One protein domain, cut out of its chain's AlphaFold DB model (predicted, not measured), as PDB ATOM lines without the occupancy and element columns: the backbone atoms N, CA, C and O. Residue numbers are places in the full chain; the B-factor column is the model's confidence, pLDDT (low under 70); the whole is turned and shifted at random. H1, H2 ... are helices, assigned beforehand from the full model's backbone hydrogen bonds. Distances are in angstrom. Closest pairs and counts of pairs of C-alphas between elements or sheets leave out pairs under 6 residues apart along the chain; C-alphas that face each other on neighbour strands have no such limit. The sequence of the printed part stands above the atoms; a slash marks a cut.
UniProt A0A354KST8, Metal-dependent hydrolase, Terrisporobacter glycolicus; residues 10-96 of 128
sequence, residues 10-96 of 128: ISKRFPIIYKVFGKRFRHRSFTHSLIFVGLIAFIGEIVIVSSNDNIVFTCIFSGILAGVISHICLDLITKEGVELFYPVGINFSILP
ATOM      1  N   ILE A  10     -31.604 -48.506  24.714       58.69
ATOM      2  CA  ILE A  10     -31.337 -47.849  26.004       58.69
ATOM      3  C   ILE A  10     -31.862 -48.688  27.181       58.69
ATOM      4  O   ILE A  10     -31.149 -48.893  28.166       58.69
ATOM      5  N   SER A  11     -33.072 -49.251  27.057       54.69
ATOM      6  CA  SER A  11     -33.704 -50.042  28.126       54.69
ATOM      7  C   SER A  11     -32.958 -51.351  28.418       54.69
ATOM      8  O   SER A  11     -32.928 -51.810  29.560       54.69
ATOM      9  N   LYS A  12     -32.304 -51.923  27.397       64.81
ATOM     10  CA  LYS A  12     -31.453 -53.116  27.516       64.81
ATOM     11  C   LYS A  12     -30.075 -52.799  28.105       64.81
ATOM     12  O   LYS A  12     -29.495 -53.658  28.760       64.81
ATOM     13  N   ARG A  13     -29.560 -51.581  27.893       70.44
ATOM     14  CA  ARG A  13     -28.254 -51.135  28.407       70.44
ATOM     15  C   ARG A  13     -28.302 -50.773  29.895       70.44
ATOM     16  O   ARG A  13     -27.351 -51.070  30.608       70.44
ATOM     17  N   PHE A  14     -29.404 -50.186  30.371       69.44
ATOM     18  CA  PHE A  14     -29.564 -49.756  31.769       69.44
ATOM     19  C   PHE A  14     -30.834 -50.333  32.427       69.44
ATOM     20  O   PHE A  14     -31.792 -49.605  32.707       69.44
ATOM     21  N   PRO A  15     -30.857 -51.645  32.728       64.56
ATOM     22  CA  PRO A  15     -32.061 -52.336  33.194       64.56
ATOM     23  C   PRO A  15     -32.532 -51.890  34.585       64.56
ATOM     24  O   PRO A  15     -33.729 -51.920  34.858       64.56
ATOM     25  N   ILE A  16     -31.626 -51.452  35.466       65.31
ATOM     26  CA  ILE A  16     -31.960 -51.002  36.830       65.31
ATOM     27  C   ILE A  16     -32.696 -49.658  36.788       65.31
ATOM     28  O   ILE A  16     -33.765 -49.518  37.382       65.31
ATOM     29  N   ILE A  17     -32.167 -48.704  36.015       61.16
ATOM     30  CA  ILE A  17     -32.778 -47.385  35.802       61.16
ATOM     31  C   ILE A  17     -34.150 -47.567  35.149       61.16
ATOM     32  O   ILE A  17     -35.147 -47.038  35.634       61.16
ATOM     33  N   TYR A  18     -34.242 -48.424  34.129       57.69
ATOM     34  CA  TYR A  18     -35.514 -48.767  33.499       57.69
ATOM     35  C   TYR A  18     -36.522 -49.416  34.468       57.69
ATOM     36  O   TYR A  18     -37.716 -49.139  34.394       57.69
ATOM     37  N   LYS A  19     -36.087 -50.269  35.401       60.16
ATOM     38  CA  LYS A  19     -36.991 -50.958  36.340       60.16
ATOM     39  C   LYS A  19     -37.560 -50.018  37.407       60.16
ATOM     40  O   LYS A  19     -38.710 -50.196  37.805       60.16
ATOM     41  N   VAL A  20     -36.775 -49.028  37.840       61.75
ATOM     42  CA  VAL A  20     -37.182 -48.008  38.820       61.75
ATOM     43  C   VAL A  20     -38.015 -46.907  38.156       61.75
ATOM     44  O   VAL A  20     -39.109 -46.596  38.625       61.75
ATOM     45  N   PHE A  21     -37.538 -46.357  37.038       54.59
ATOM     46  CA  PHE A  21     -38.186 -45.236  36.358       54.59
ATOM     47  C   PHE A  21     -39.254 -45.689  35.363       54.59
ATOM     48  O   PHE A  21     -40.365 -45.182  35.408       54.59
ATOM     49  N   GLY A  22     -39.004 -46.709  34.546       54.44
ATOM     50  CA  GLY A  22     -39.923 -47.153  33.487       54.44
ATOM     51  C   GLY A  22     -41.224 -47.808  33.972       54.44
ATOM     52  O   GLY A  22     -42.131 -48.019  33.171       54.44
ATOM     53  N   LYS A  23     -41.346 -48.135  35.268       51.91
ATOM     54  CA  LYS A  23     -42.608 -48.611  35.871       51.91
ATOM     55  C   LYS A  23     -43.450 -47.476  36.468       51.91
ATOM     56  O   LYS A  23     -44.652 -47.652  36.626       51.91
ATOM     57  N   ARG A  24     -42.823 -46.344  36.813       52.44
ATOM     58  CA  ARG A  24     -43.482 -45.183  37.430       52.44
ATOM     59  C   ARG A  24     -43.700 -44.095  36.384       52.44
ATOM     60  O   ARG A  24     -44.837 -43.706  36.154       52.44
ATOM     61  N   PHE A  25     -42.657 -43.705  35.666       53.00
ATOM     62  CA  PHE A  25     -42.680 -42.767  34.550       53.00
ATOM     63  C   PHE A  25     -43.057 -43.481  33.254       53.00
ATOM     64  O   PHE A  25     -42.219 -43.815  32.416       53.00
ATOM     65  N   ARG A  26     -44.354 -43.702  33.056       55.66
ATOM     66  CA  ARG A  26     -44.872 -43.861  31.699       55.66
ATOM     67  C   ARG A  26     -44.716 -42.486  31.039       55.66
ATOM     68  O   ARG A  26     -45.516 -41.598  31.294       55.66
ATOM     69  N   HIS A  27     -43.627 -42.278  30.293       54.53
ATOM     70  CA  HIS A  27     -43.185 -40.958  29.808       54.53
ATOM     71  C   HIS A  27     -44.290 -40.144  29.113       54.53
ATOM     72  O   HIS A  27     -44.384 -38.947  29.362       54.53
ATOM     73  N   ARG A  28     -45.189 -40.803  28.365       54.38
ATOM     74  CA  ARG A  28     -46.383 -40.174  27.768       54.38
ATOM     75  C   ARG A  28     -47.299 -39.484  28.784       54.38
ATOM     76  O   ARG A  28     -47.867 -38.451  28.477       54.38
ATOM     77  N   SER A  29     -47.441 -40.031  29.985       54.53
ATOM     78  CA  SER A  29     -48.318 -39.481  31.021       54.53
ATOM     79  C   SER A  29     -47.683 -38.321  31.785       54.53
ATOM     80  O   SER A  29     -48.376 -37.423  32.245       54.53
ATOM     81  N   PHE A  30     -46.353 -38.320  31.921       57.16
ATOM     82  CA  PHE A  30     -45.643 -37.271  32.655       57.16
ATOM     83  C   PHE A  30     -45.578 -35.972  31.847       57.16
ATOM     84  O   PHE A  30     -45.907 -34.910  32.373       57.16
ATOM     85  N   THR A  31     -45.238 -36.059  30.557       56.16
ATOM     86  CA  THR A  31     -45.172 -34.897  29.654       56.16
ATOM     87  C   THR A  31     -46.549 -34.332  29.293       56.16
ATOM     88  O   THR A  31     -46.634 -33.190  28.863       56.16
ATOM     89  N   HIS A  32     -47.627 -35.098  29.490       58.91
ATOM     90  CA  HIS A  32     -49.012 -34.630  29.325       58.91
ATOM     91  C   HIS A  32     -49.731 -34.322  30.643       58.91
ATOM     92  O   HIS A  32     -50.927 -34.032  30.645       58.91
ATOM     93  N   SER A  33     -49.021 -34.363  31.770       66.88
ATOM     94  CA  SER A  33     -49.598 -33.943  33.042       66.88
ATOM     95  C   SER A  33     -49.789 -32.425  33.064       66.88
ATOM     96  O   SER A  33     -48.949 -31.673  32.563       66.88
ATOM     97  N   LEU A  34     -50.855 -31.950  33.717       66.56
ATOM     98  CA  LEU A  34     -51.050 -30.513  33.974       66.56
ATOM     99  C   LEU A  34     -49.858 -29.898  34.722       66.56
ATOM    100  O   LEU A  34     -49.554 -28.722  34.547       66.56
ATOM    101  N   ILE A  35     -49.151 -30.711  35.511       67.94
ATOM    102  CA  ILE A  35     -47.940 -30.324  36.238       67.94
ATOM    103  C   ILE A  35     -46.820 -29.938  35.267       67.94
ATOM    104  O   ILE A  35     -46.151 -28.932  35.484       67.94
ATOM    105  N   PHE A  36     -46.626 -30.691  34.183       73.44
ATOM    106  CA  PHE A  36     -45.605 -30.379  33.181       73.44
ATOM    107  C   PHE A  36     -45.929 -29.089  32.419       73.44
ATOM    108  O   PHE A  36     -45.045 -28.260  32.214       73.44
ATOM    109  N   VAL A  37     -47.203 -28.872  32.075       75.62
ATOM    110  CA  VAL A  37     -47.661 -27.612  31.463       75.62
ATOM    111  C   VAL A  37     -47.444 -26.434  32.409       75.62
ATOM    112  O   VAL A  37     -46.895 -25.416  31.999       75.62
ATOM    113  N   GLY A  38     -47.826 -26.585  33.681       76.69
ATOM    114  CA  GLY A  38     -47.624 -25.563  34.707       76.69
ATOM    115  C   GLY A  38     -46.146 -25.247  34.934       76.69
ATOM    116  O   GLY A  38     -45.788 -24.088  35.102       76.69
ATOM    117  N   LEU A  39     -45.273 -26.252  34.858       80.88
ATOM    118  CA  LEU A  39     -43.828 -26.074  34.981       80.88
ATOM    119  C   LEU A  39     -43.244 -25.319  33.777       80.88
ATOM    120  O   LEU A  39     -42.431 -24.417  33.970       80.88
ATOM    121  N   ILE A  40     -43.687 -25.620  32.552       80.56
ATOM    122  CA  ILE A  40     -43.307 -24.849  31.355       80.56
ATOM    123  C   ILE A  40     -43.807 -23.405  31.458       80.56
ATOM    124  O   ILE A  40     -43.049 -22.486  31.154       80.56
ATOM    125  N   ALA A  41     -45.049 -23.201  31.900       82.25
ATOM    126  CA  ALA A  41     -45.622 -21.870  32.084       82.25
ATOM    127  C   ALA A  41     -44.827 -21.056  33.115       82.25
ATOM    128  O   ALA A  41     -44.452 -19.922  32.839       82.25
ATOM    129  N   PHE A  42     -44.492 -21.668  34.254       83.75
ATOM    130  CA  PHE A  42     -43.716 -21.041  35.320       83.75
ATOM    131  C   PHE A  42     -42.295 -20.672  34.876       83.75
ATOM    132  O   PHE A  42     -41.827 -19.564  35.128       83.75
ATOM    133  N   ILE A  43     -41.605 -21.571  34.165       83.50
ATOM    134  CA  ILE A  43     -40.285 -21.266  33.593       83.50
ATOM    135  C   ILE A  43     -40.396 -20.141  32.561       83.50
ATOM    136  O   ILE A  43     -39.556 -19.244  32.548       83.50
ATOM    137  N   GLY A  44     -41.428 -20.171  31.714       81.75
ATOM    138  CA  GLY A  44     -41.678 -19.122  30.733       81.75
ATOM    139  C   GLY A  44     -41.868 -17.756  31.382       81.75
ATOM    140  O   GLY A  44     -41.235 -16.794  30.960       81.75
ATOM    141  N   GLU A  45     -42.660 -17.683  32.448       83.62
ATOM    142  CA  GLU A  45     -42.887 -16.456  33.212       83.62
ATOM    143  C   GLU A  45     -41.587 -15.915  33.826       83.62
ATOM    144  O   GLU A  45     -41.262 -14.743  33.633       83.62
ATOM    145  N   ILE A  46     -40.779 -16.770  34.465       84.31
ATOM    146  CA  ILE A  46     -39.472 -16.371  35.018       84.31
ATOM    147  C   ILE A  46     -38.566 -15.791  33.928       84.31
ATOM    148  O   ILE A  46     -37.900 -14.776  34.151       84.31
ATOM    149  N   VAL A  47     -38.519 -16.424  32.753       81.38
ATOM    150  CA  VAL A  47     -37.675 -15.974  31.638       81.38
ATOM    151  C   VAL A  47     -38.175 -14.652  31.059       81.38
ATOM    152  O   VAL A  47     -37.351 -13.790  30.761       81.38
ATOM    153  N   ILE A  48     -39.490 -14.459  30.931       84.94
ATOM    154  CA  ILE A  48     -40.088 -13.207  30.436       84.94
ATOM    155  C   ILE A  48     -39.763 -12.050  31.387       84.94
ATOM    156  O   ILE A  48     -39.207 -11.043  30.943       84.94
ATOM    157  N   VAL A  49     -39.996 -12.234  32.691       84.31
ATOM    158  CA  VAL A  49     -39.706 -11.226  33.723       84.31
ATOM    159  C   VAL A  49     -38.209 -10.905  33.770       84.31
ATOM    160  O   VAL A  49     -37.818  -9.739  33.785       84.31
ATOM    161  N   SER A  50     -37.345 -11.924  33.711       83.44
ATOM    162  CA  SER A  50     -35.884 -11.735  33.697       83.44
ATOM    163  C   SER A  50     -35.378 -11.055  32.419       83.44
ATOM    164  O   SER A  50     -34.301 -10.462  32.420       83.44
ATOM    165  N   SER A  51     -36.147 -11.127  31.331       80.38
ATOM    166  CA  SER A  51     -35.834 -10.504  30.040       80.38
ATOM    167  C   SER A  51     -36.450  -9.113  29.879       80.38
ATOM    168  O   SER A  51     -36.434  -8.579  28.768       80.38
ATOM    169  N   ASN A  52     -36.978  -8.526  30.960       83.25
ATOM    170  CA  ASN A  52     -37.580  -7.191  30.975       83.25
ATOM    171  C   ASN A  52     -38.758  -7.066  29.984       83.25
ATOM    172  O   ASN A  52     -38.819  -6.126  29.193       83.25
ATOM    173  N   ASP A  53     -39.644  -8.070  29.976       78.94
ATOM    174  CA  ASP A  53     -40.852  -8.140  29.137       78.94
ATOM    175  C   ASP A  53     -40.592  -8.018  27.630       78.94
ATOM    176  O   ASP A  53     -41.365  -7.444  26.857       78.94
ATOM    177  N   ASN A  54     -39.484  -8.597  27.171       85.12
ATOM    178  CA  ASN A  54     -39.174  -8.626  25.753       85.12
ATOM    179  C   ASN A  54     -40.266  -9.381  24.962       85.12
ATOM    180  O   ASN A  54     -40.574 -10.557  25.203       85.12
ATOM    181  N   ILE A  55     -40.822  -8.687  23.965       84.38
ATOM    182  CA  ILE A  55     -41.921  -9.160  23.120       84.38
ATOM    183  C   ILE A  55     -41.594 -10.488  22.418       84.38
ATOM    184  O   ILE A  55     -42.473 -11.328  22.244       84.38
ATOM    185  N   VAL A  56     -40.327 -10.721  22.054       84.50
ATOM    186  CA  VAL A  56     -39.895 -11.930  21.337       84.50
ATOM    187  C   VAL A  56     -40.055 -13.161  22.224       84.50
ATOM    188  O   VAL A  56     -40.647 -14.153  21.802       84.50
ATOM    189  N   PHE A  57     -39.581 -13.085  23.469       80.38
ATOM    190  CA  PHE A  57     -39.705 -14.183  24.427       80.38
ATOM    191  C   PHE A  57     -41.166 -14.433  24.793       80.38
ATOM    192  O   PHE A  57     -41.600 -15.584  24.812       80.38
ATOM    193  N   THR A  58     -41.946 -13.367  24.972       82.50
ATOM    194  CA  THR A  58     -43.388 -13.463  25.232       82.50
ATOM    195  C   THR A  58     -44.110 -14.203  24.103       82.50
ATOM    196  O   THR A  58     -44.837 -15.167  24.352       82.50
ATOM    197  N   CYS A  59     -43.855 -13.835  22.843       83.88
ATOM    198  CA  CYS A  59     -44.434 -14.510  21.681       83.88
ATOM    199  C   CYS A  59     -44.025 -15.989  21.605       83.88
ATOM    200  O   CYS A  59     -44.885 -16.847  21.417       83.88
ATOM    201  N   ILE A  60     -42.742 -16.311  21.801       84.88
ATOM    202  CA  ILE A  60     -42.249 -17.696  21.749       84.88
ATOM    203  C   ILE A  60     -42.907 -18.558  22.830       84.88
ATOM    204  O   ILE A  60     -43.469 -19.609  22.516       84.88
ATOM    205  N   PHE A  61     -42.880 -18.119  24.090       83.19
ATOM    206  CA  PHE A  61     -43.449 -18.892  25.195       83.19
ATOM    207  C   PHE A  61     -44.966 -19.012  25.092       83.19
ATOM    208  O   PHE A  61     -45.500 -20.096  25.325       83.19
ATOM    209  N   SER A  62     -45.658 -17.951  24.668       81.81
ATOM    210  CA  SER A  62     -47.102 -18.007  24.418       81.81
ATOM    211  C   SER A  62     -47.458 -19.013  23.313       81.81
ATOM    212  O   SER A  62     -48.403 -19.783  23.477       81.81
ATOM    213  N   GLY A  63     -46.669 -19.083  22.235       83.75
ATOM    214  CA  GLY A  63     -46.845 -20.056  21.156       83.75
ATOM    215  C   GLY A  63     -46.586 -21.495  21.602       83.75
ATOM    216  O   GLY A  63     -47.376 -22.385  21.285       83.75
ATOM    217  N   ILE A  64     -45.527 -21.725  22.385       82.94
ATOM    218  CA  ILE A  64     -45.233 -23.039  22.979       82.94
ATOM    219  C   ILE A  64     -46.376 -23.465  23.902       82.94
ATOM    220  O   ILE A  64     -46.871 -24.584  23.784       82.94
ATOM    221  N   LEU A  65     -46.836 -22.574  24.782       83.00
ATOM    222  CA  LEU A  65     -47.919 -22.863  25.717       83.00
ATOM    223  C   LEU A  65     -49.228 -23.168  24.976       83.00
ATOM    224  O   LEU A  65     -49.873 -24.175  25.265       83.00
ATOM    225  N   ALA A  66     -49.583 -22.359  23.976       82.50
ATOM    226  CA  ALA A  66     -50.749 -22.593  23.129       82.50
ATOM    227  C   ALA A  66     -50.653 -23.934  22.383       82.50
ATOM    228  O   ALA A  66     -51.628 -24.684  22.335       82.50
ATOM    229  N   GLY A  67     -49.470 -24.274  21.861       81.62
ATOM    230  CA  GLY A  67     -49.198 -25.558  21.220       81.62
ATOM    231  C   GLY A  67     -49.413 -26.736  22.171       81.62
ATOM    232  O   GLY A  67     -50.171 -27.650  21.849       81.62
ATOM    233  N   VAL A  68     -48.826 -26.687  23.368       79.44
ATOM    234  CA  VAL A  68     -48.963 -27.739  24.389       79.44
ATOM    235  C   VAL A  68     -50.415 -27.900  24.845       79.44
ATOM    236  O   VAL A  68     -50.910 -29.025  24.917       79.44
ATOM    237  N   ILE A  69     -51.126 -26.796  25.094       79.94
ATOM    238  CA  ILE A  69     -52.551 -26.827  25.455       79.94
ATOM    239  C   ILE A  69     -53.368 -27.452  24.325       79.94
ATOM    240  O   ILE A  69     -54.169 -28.350  24.577       79.94
ATOM    241  N   SER A  70     -53.140 -27.032  23.077       79.31
ATOM    242  CA  SER A  70     -53.857 -27.578  21.921       79.31
ATOM    243  C   SER A  70     -53.615 -29.079  21.750       79.31
ATOM    244  O   SER A  70     -54.559 -29.822  21.482       79.31
ATOM    245  N   HIS A  71     -52.385 -29.540  21.989       78.06
ATOM    246  CA  HIS A  71     -52.029 -30.949  21.927       78.06
ATOM    247  C   HIS A  71     -52.781 -31.763  22.987       78.06
ATOM    248  O   HIS A  71     -53.412 -32.758  22.642       78.06
ATOM    249  N   ILE A  72     -52.819 -31.291  24.240       75.12
ATOM    250  CA  ILE A  72     -53.574 -31.940  25.324       75.12
ATOM    251  C   ILE A  72     -55.077 -31.938  25.030       75.12
ATOM    252  O   ILE A  72     -55.746 -32.948  25.242       75.12
ATOM    253  N   CYS A  73     -55.628 -30.837  24.514       76.75
ATOM    254  CA  CYS A  73     -57.032 -30.777  24.109       76.75
ATOM    255  C   CYS A  73     -57.365 -31.808  23.025       76.75
ATOM    256  O   CYS A  73     -58.409 -32.453  23.105       76.75
ATOM    257  N   LEU A  74     -56.489 -31.984  22.031       74.31
ATOM    258  CA  LEU A  74     -56.659 -33.010  21.004       74.31
ATOM    259  C   LEU A  74     -56.613 -34.411  21.610       74.31
ATOM    260  O   LEU A  74     -57.477 -35.232  21.306       74.31
ATOM    261  N   ASP A  75     -55.678 -34.665  22.519       71.19
ATOM    262  CA  ASP A  75     -55.534 -35.970  23.156       71.19
ATOM    263  C   ASP A  75     -56.734 -36.307  24.068       71.19
ATOM    264  O   ASP A  75     -57.170 -37.460  24.100       71.19
ATOM    265  N   LEU A  76     -57.366 -35.314  24.713       73.88
ATOM    266  CA  LEU A  76     -58.630 -35.467  25.460       73.88
ATOM    267  C   LEU A  76     -59.829 -35.858  24.570       73.88
ATOM    268  O   LEU A  76     -60.818 -36.405  25.069       73.88
ATOM    269  N   ILE A  77     -59.758 -35.578  23.266       71.75
ATOM    270  CA  ILE A  77     -60.754 -35.961  22.247       71.75
ATOM    271  C   ILE A  77     -60.415 -37.334  21.630       71.75
ATOM    272  O   ILE A  77     -61.181 -37.889  20.841       71.75
ATOM    273  N   THR A  78     -59.277 -37.937  21.968       69.12
ATOM    274  CA  THR A  78     -58.963 -39.292  21.507       69.12
ATOM    275  C   THR A  78     -59.494 -40.350  22.466       69.12
ATOM    276  O   THR A  78     -59.692 -40.123  23.662       69.12
ATOM    277  N   LYS A  79     -59.685 -41.565  21.940       60.38
ATOM    278  CA  LYS A  79     -59.995 -42.753  22.748       60.38
ATOM    279  C   LYS A  79     -58.929 -43.111  23.784       60.38
ATOM    280  O   LYS A  79     -59.265 -43.790  24.749       60.38
ATOM    281  N   GLU A  80     -57.670 -42.745  23.541       64.75
ATOM    282  CA  GLU A  80     -56.575 -43.026  24.476       64.75
ATOM    283  C   GLU A  80     -56.645 -42.094  25.696       64.75
ATOM    284  O   GLU A  80     -56.330 -42.535  26.801       64.75
ATOM    285  N   GLY A  81     -57.166 -40.873  25.514       62.44
ATOM    286  CA  GLY A  81     -57.326 -39.875  26.567       62.44
ATOM    287  C   GLY A  81     -55.993 -39.345  27.098       62.44
ATOM    288  O   GLY A  81     -54.916 -39.727  26.639       62.44
ATOM    289  N   VAL A  82     -56.069 -38.461  28.095       68.88
ATOM    290  CA  VAL A  82     -54.892 -37.905  28.786       68.88
ATOM    291  C   VAL A  82     -54.972 -38.157  30.285       68.88
ATOM    292  O   VAL A  82     -56.012 -37.945  30.914       68.88
ATOM    293  N   GLU A  83     -53.843 -38.556  30.872       70.25
ATOM    294  CA  GLU A  83     -53.639 -38.640  32.323       70.25
ATOM    295  C   GLU A  83     -53.330 -37.243  32.893       70.25
ATOM    296  O   GLU A  83     -52.183 -36.911  33.194       70.25
ATOM    297  N   LEU A  84     -54.358 -36.399  33.037       63.47
ATOM    298  CA  LEU A  84     -54.200 -35.007  33.495       63.47
ATOM    299  C   LEU A  84     -53.585 -34.895  34.903       63.47
ATOM    300  O   LEU A  84     -52.816 -33.969  35.165       63.47
ATOM    301  N   PHE A  85     -53.908 -35.841  35.794       59.69
ATOM    302  CA  PHE A  85     -53.534 -35.827  37.216       59.69
ATOM    303  C   PHE A  85     -52.473 -36.865  37.586       59.69
ATOM    304  O   PHE A  85     -52.501 -37.411  38.690       59.69
ATOM    305  N   TYR A  86     -51.523 -37.151  36.695       58.44
ATOM    306  CA  TYR A  86     -50.379 -37.995  37.039       58.44
ATOM    307  C   TYR A  86     -49.738 -37.542  38.379       58.44
ATOM    308  O   TYR A  86     -49.467 -36.350  38.536       58.44
ATOM    309  N   PRO A  87     -49.493 -38.436  39.365       54.06
ATOM    310  CA  PRO A  87     -49.463 -39.903  39.284       54.06
ATOM    311  C   PRO A  87     -50.797 -40.613  39.584       54.06
ATOM    312  O   PRO A  87     -50.829 -41.843  39.650       54.06
ATOM    313  N   VAL A  88     -51.892 -39.883  39.787       58.28
ATOM    314  CA  VAL A  88     -53.235 -40.462  39.889       58.28
ATOM    315  C   VAL A  88     -53.660 -40.858  38.471       58.28
ATOM    316  O   VAL A  88     -53.919 -39.998  37.637       58.28
ATOM    317  N   GLY A  89     -53.663 -42.162  38.170       59.78
ATOM    318  CA  GLY A  89     -53.890 -42.726  36.827       59.78
ATOM    319  C   GLY A  89     -55.328 -42.604  36.307       59.78
ATOM    320  O   GLY A  89     -55.912 -43.594  35.869       59.78
ATOM    321  N   ILE A  90     -55.925 -41.414  36.404       61.72
ATOM    322  CA  ILE A  90     -57.263 -41.108  35.900       61.72
ATOM    323  C   ILE A  90     -57.115 -40.593  34.469       61.72
ATOM    324  O   ILE A  90     -56.588 -39.503  34.239       61.72
ATOM    325  N   ASN A  91     -57.604 -41.387  33.519       66.75
ATOM    326  CA  ASN A  91     -57.693 -41.002  32.116       66.75
ATOM    327  C   ASN A  91     -58.951 -40.170  31.891       66.75
ATOM    328  O   ASN A  91     -60.060 -40.641  32.149       66.75
ATOM    329  N   PHE A  92     -58.785 -38.964  31.358       66.31
ATOM    330  CA  PHE A  92     -59.897 -38.155  30.877       66.31
ATOM    331  C   PHE A  92     -60.010 -38.302  29.358       66.31
ATOM    332  O   PHE A  92     -59.044 -38.086  28.627       66.31
ATOM    333  N   SER A  93     -61.195 -38.686  28.884       71.31
ATOM    334  CA  SER A  93     -61.564 -38.688  27.466       71.31
ATOM    335  C   SER A  93     -62.991 -38.160  27.362       71.31
ATOM    336  O   SER A  93     -63.917 -38.740  27.928       71.31
ATOM    337  N   ILE A  94     -63.154 -37.011  26.710       66.69
ATOM    338  CA  ILE A  94     -64.432 -36.283  26.635       66.69
ATOM    339  C   ILE A  94     -65.275 -36.819  25.473       66.69
ATOM    340  O   ILE A  94     -66.496 -36.920  25.568       66.69
ATOM    341  N   LEU A  95     -64.618 -37.209  24.381       65.12
ATOM    342  CA  LEU A  95     -65.240 -37.797  23.200       65.12
ATOM    343  C   LEU A  95     -64.336 -38.932  22.721       65.12
ATOM    344  O   LEU A  95     -63.257 -38.645  22.236       65.12
ATOM    345  N   PRO A  96     -64.713 -40.213  22.814       64.19
ATOM    346  CA  PRO A  96     -63.837 -41.313  22.420       64.19
ATOM    347  C   PRO A  96     -63.824 -41.493  20.891       64.19
ATOM    348  O   PRO A  96     -64.305 -42.503  20.360       64.19
TER     349      PRO A  96
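What this domain is: This is residues 10 to 96 of the 128 residues of the protein "Metal-dependent hydrolase" of Terrisporobacter glycolicus (UniProt A0A354KST8). Short helices H1 and H2 lead through small H3 to a long helical hairpin, H4 and H5 side by side; residues 77 to 96, with no named element, loop at the hairpin's open end. Residues 12 to 17 stick out. The printed part has 87 residues with five named helices, H1 to H5 in order, and no named strand: all helix, loose, radius of gyration of the C-alphas 16.2 A, flat, spans 45 by 37 by 20 A.

Where its parts are: H1 is residues 10 to 13, from C-alpha 10 at (-31.337, -47.849, 26.004); H2 is 15 to 21; H3 is 27 to 31. H4, residues 34 to 50, measures 24.1 A; H5, residues 55 to 76, measures 31.3 A, ending at C-alpha 76 (-58.630, -35.467, 25.460).

How they stand to each other: H1 and H2 are close but not clearly touching, closest C-alphas Ser 11 and Tyr 18, 5.8 A. H2 and H3 are apart. H3 and H4 are close but not clearly touching, closest C-alphas Phe 30 and Phe 36, 6.9 A. H4 and H5 touch, closest C-alphas Gly 44 and Phe 61, 5.8 A, at a shallow tilt of 6 degrees, opposite ways. Every O i to N i+4 pair is within hydrogen-bond range in H2, H3, H4 and H5; H1 is too short for one.

The domain as a whole: The farthest C-alphas, Lys 12 and Asn 52, are 46.5 A apart. The printed part has no cut; the four links are tight. Mean pLDDT of the printed part is 70.7; 42 residues are under 70, among them 14 to 35.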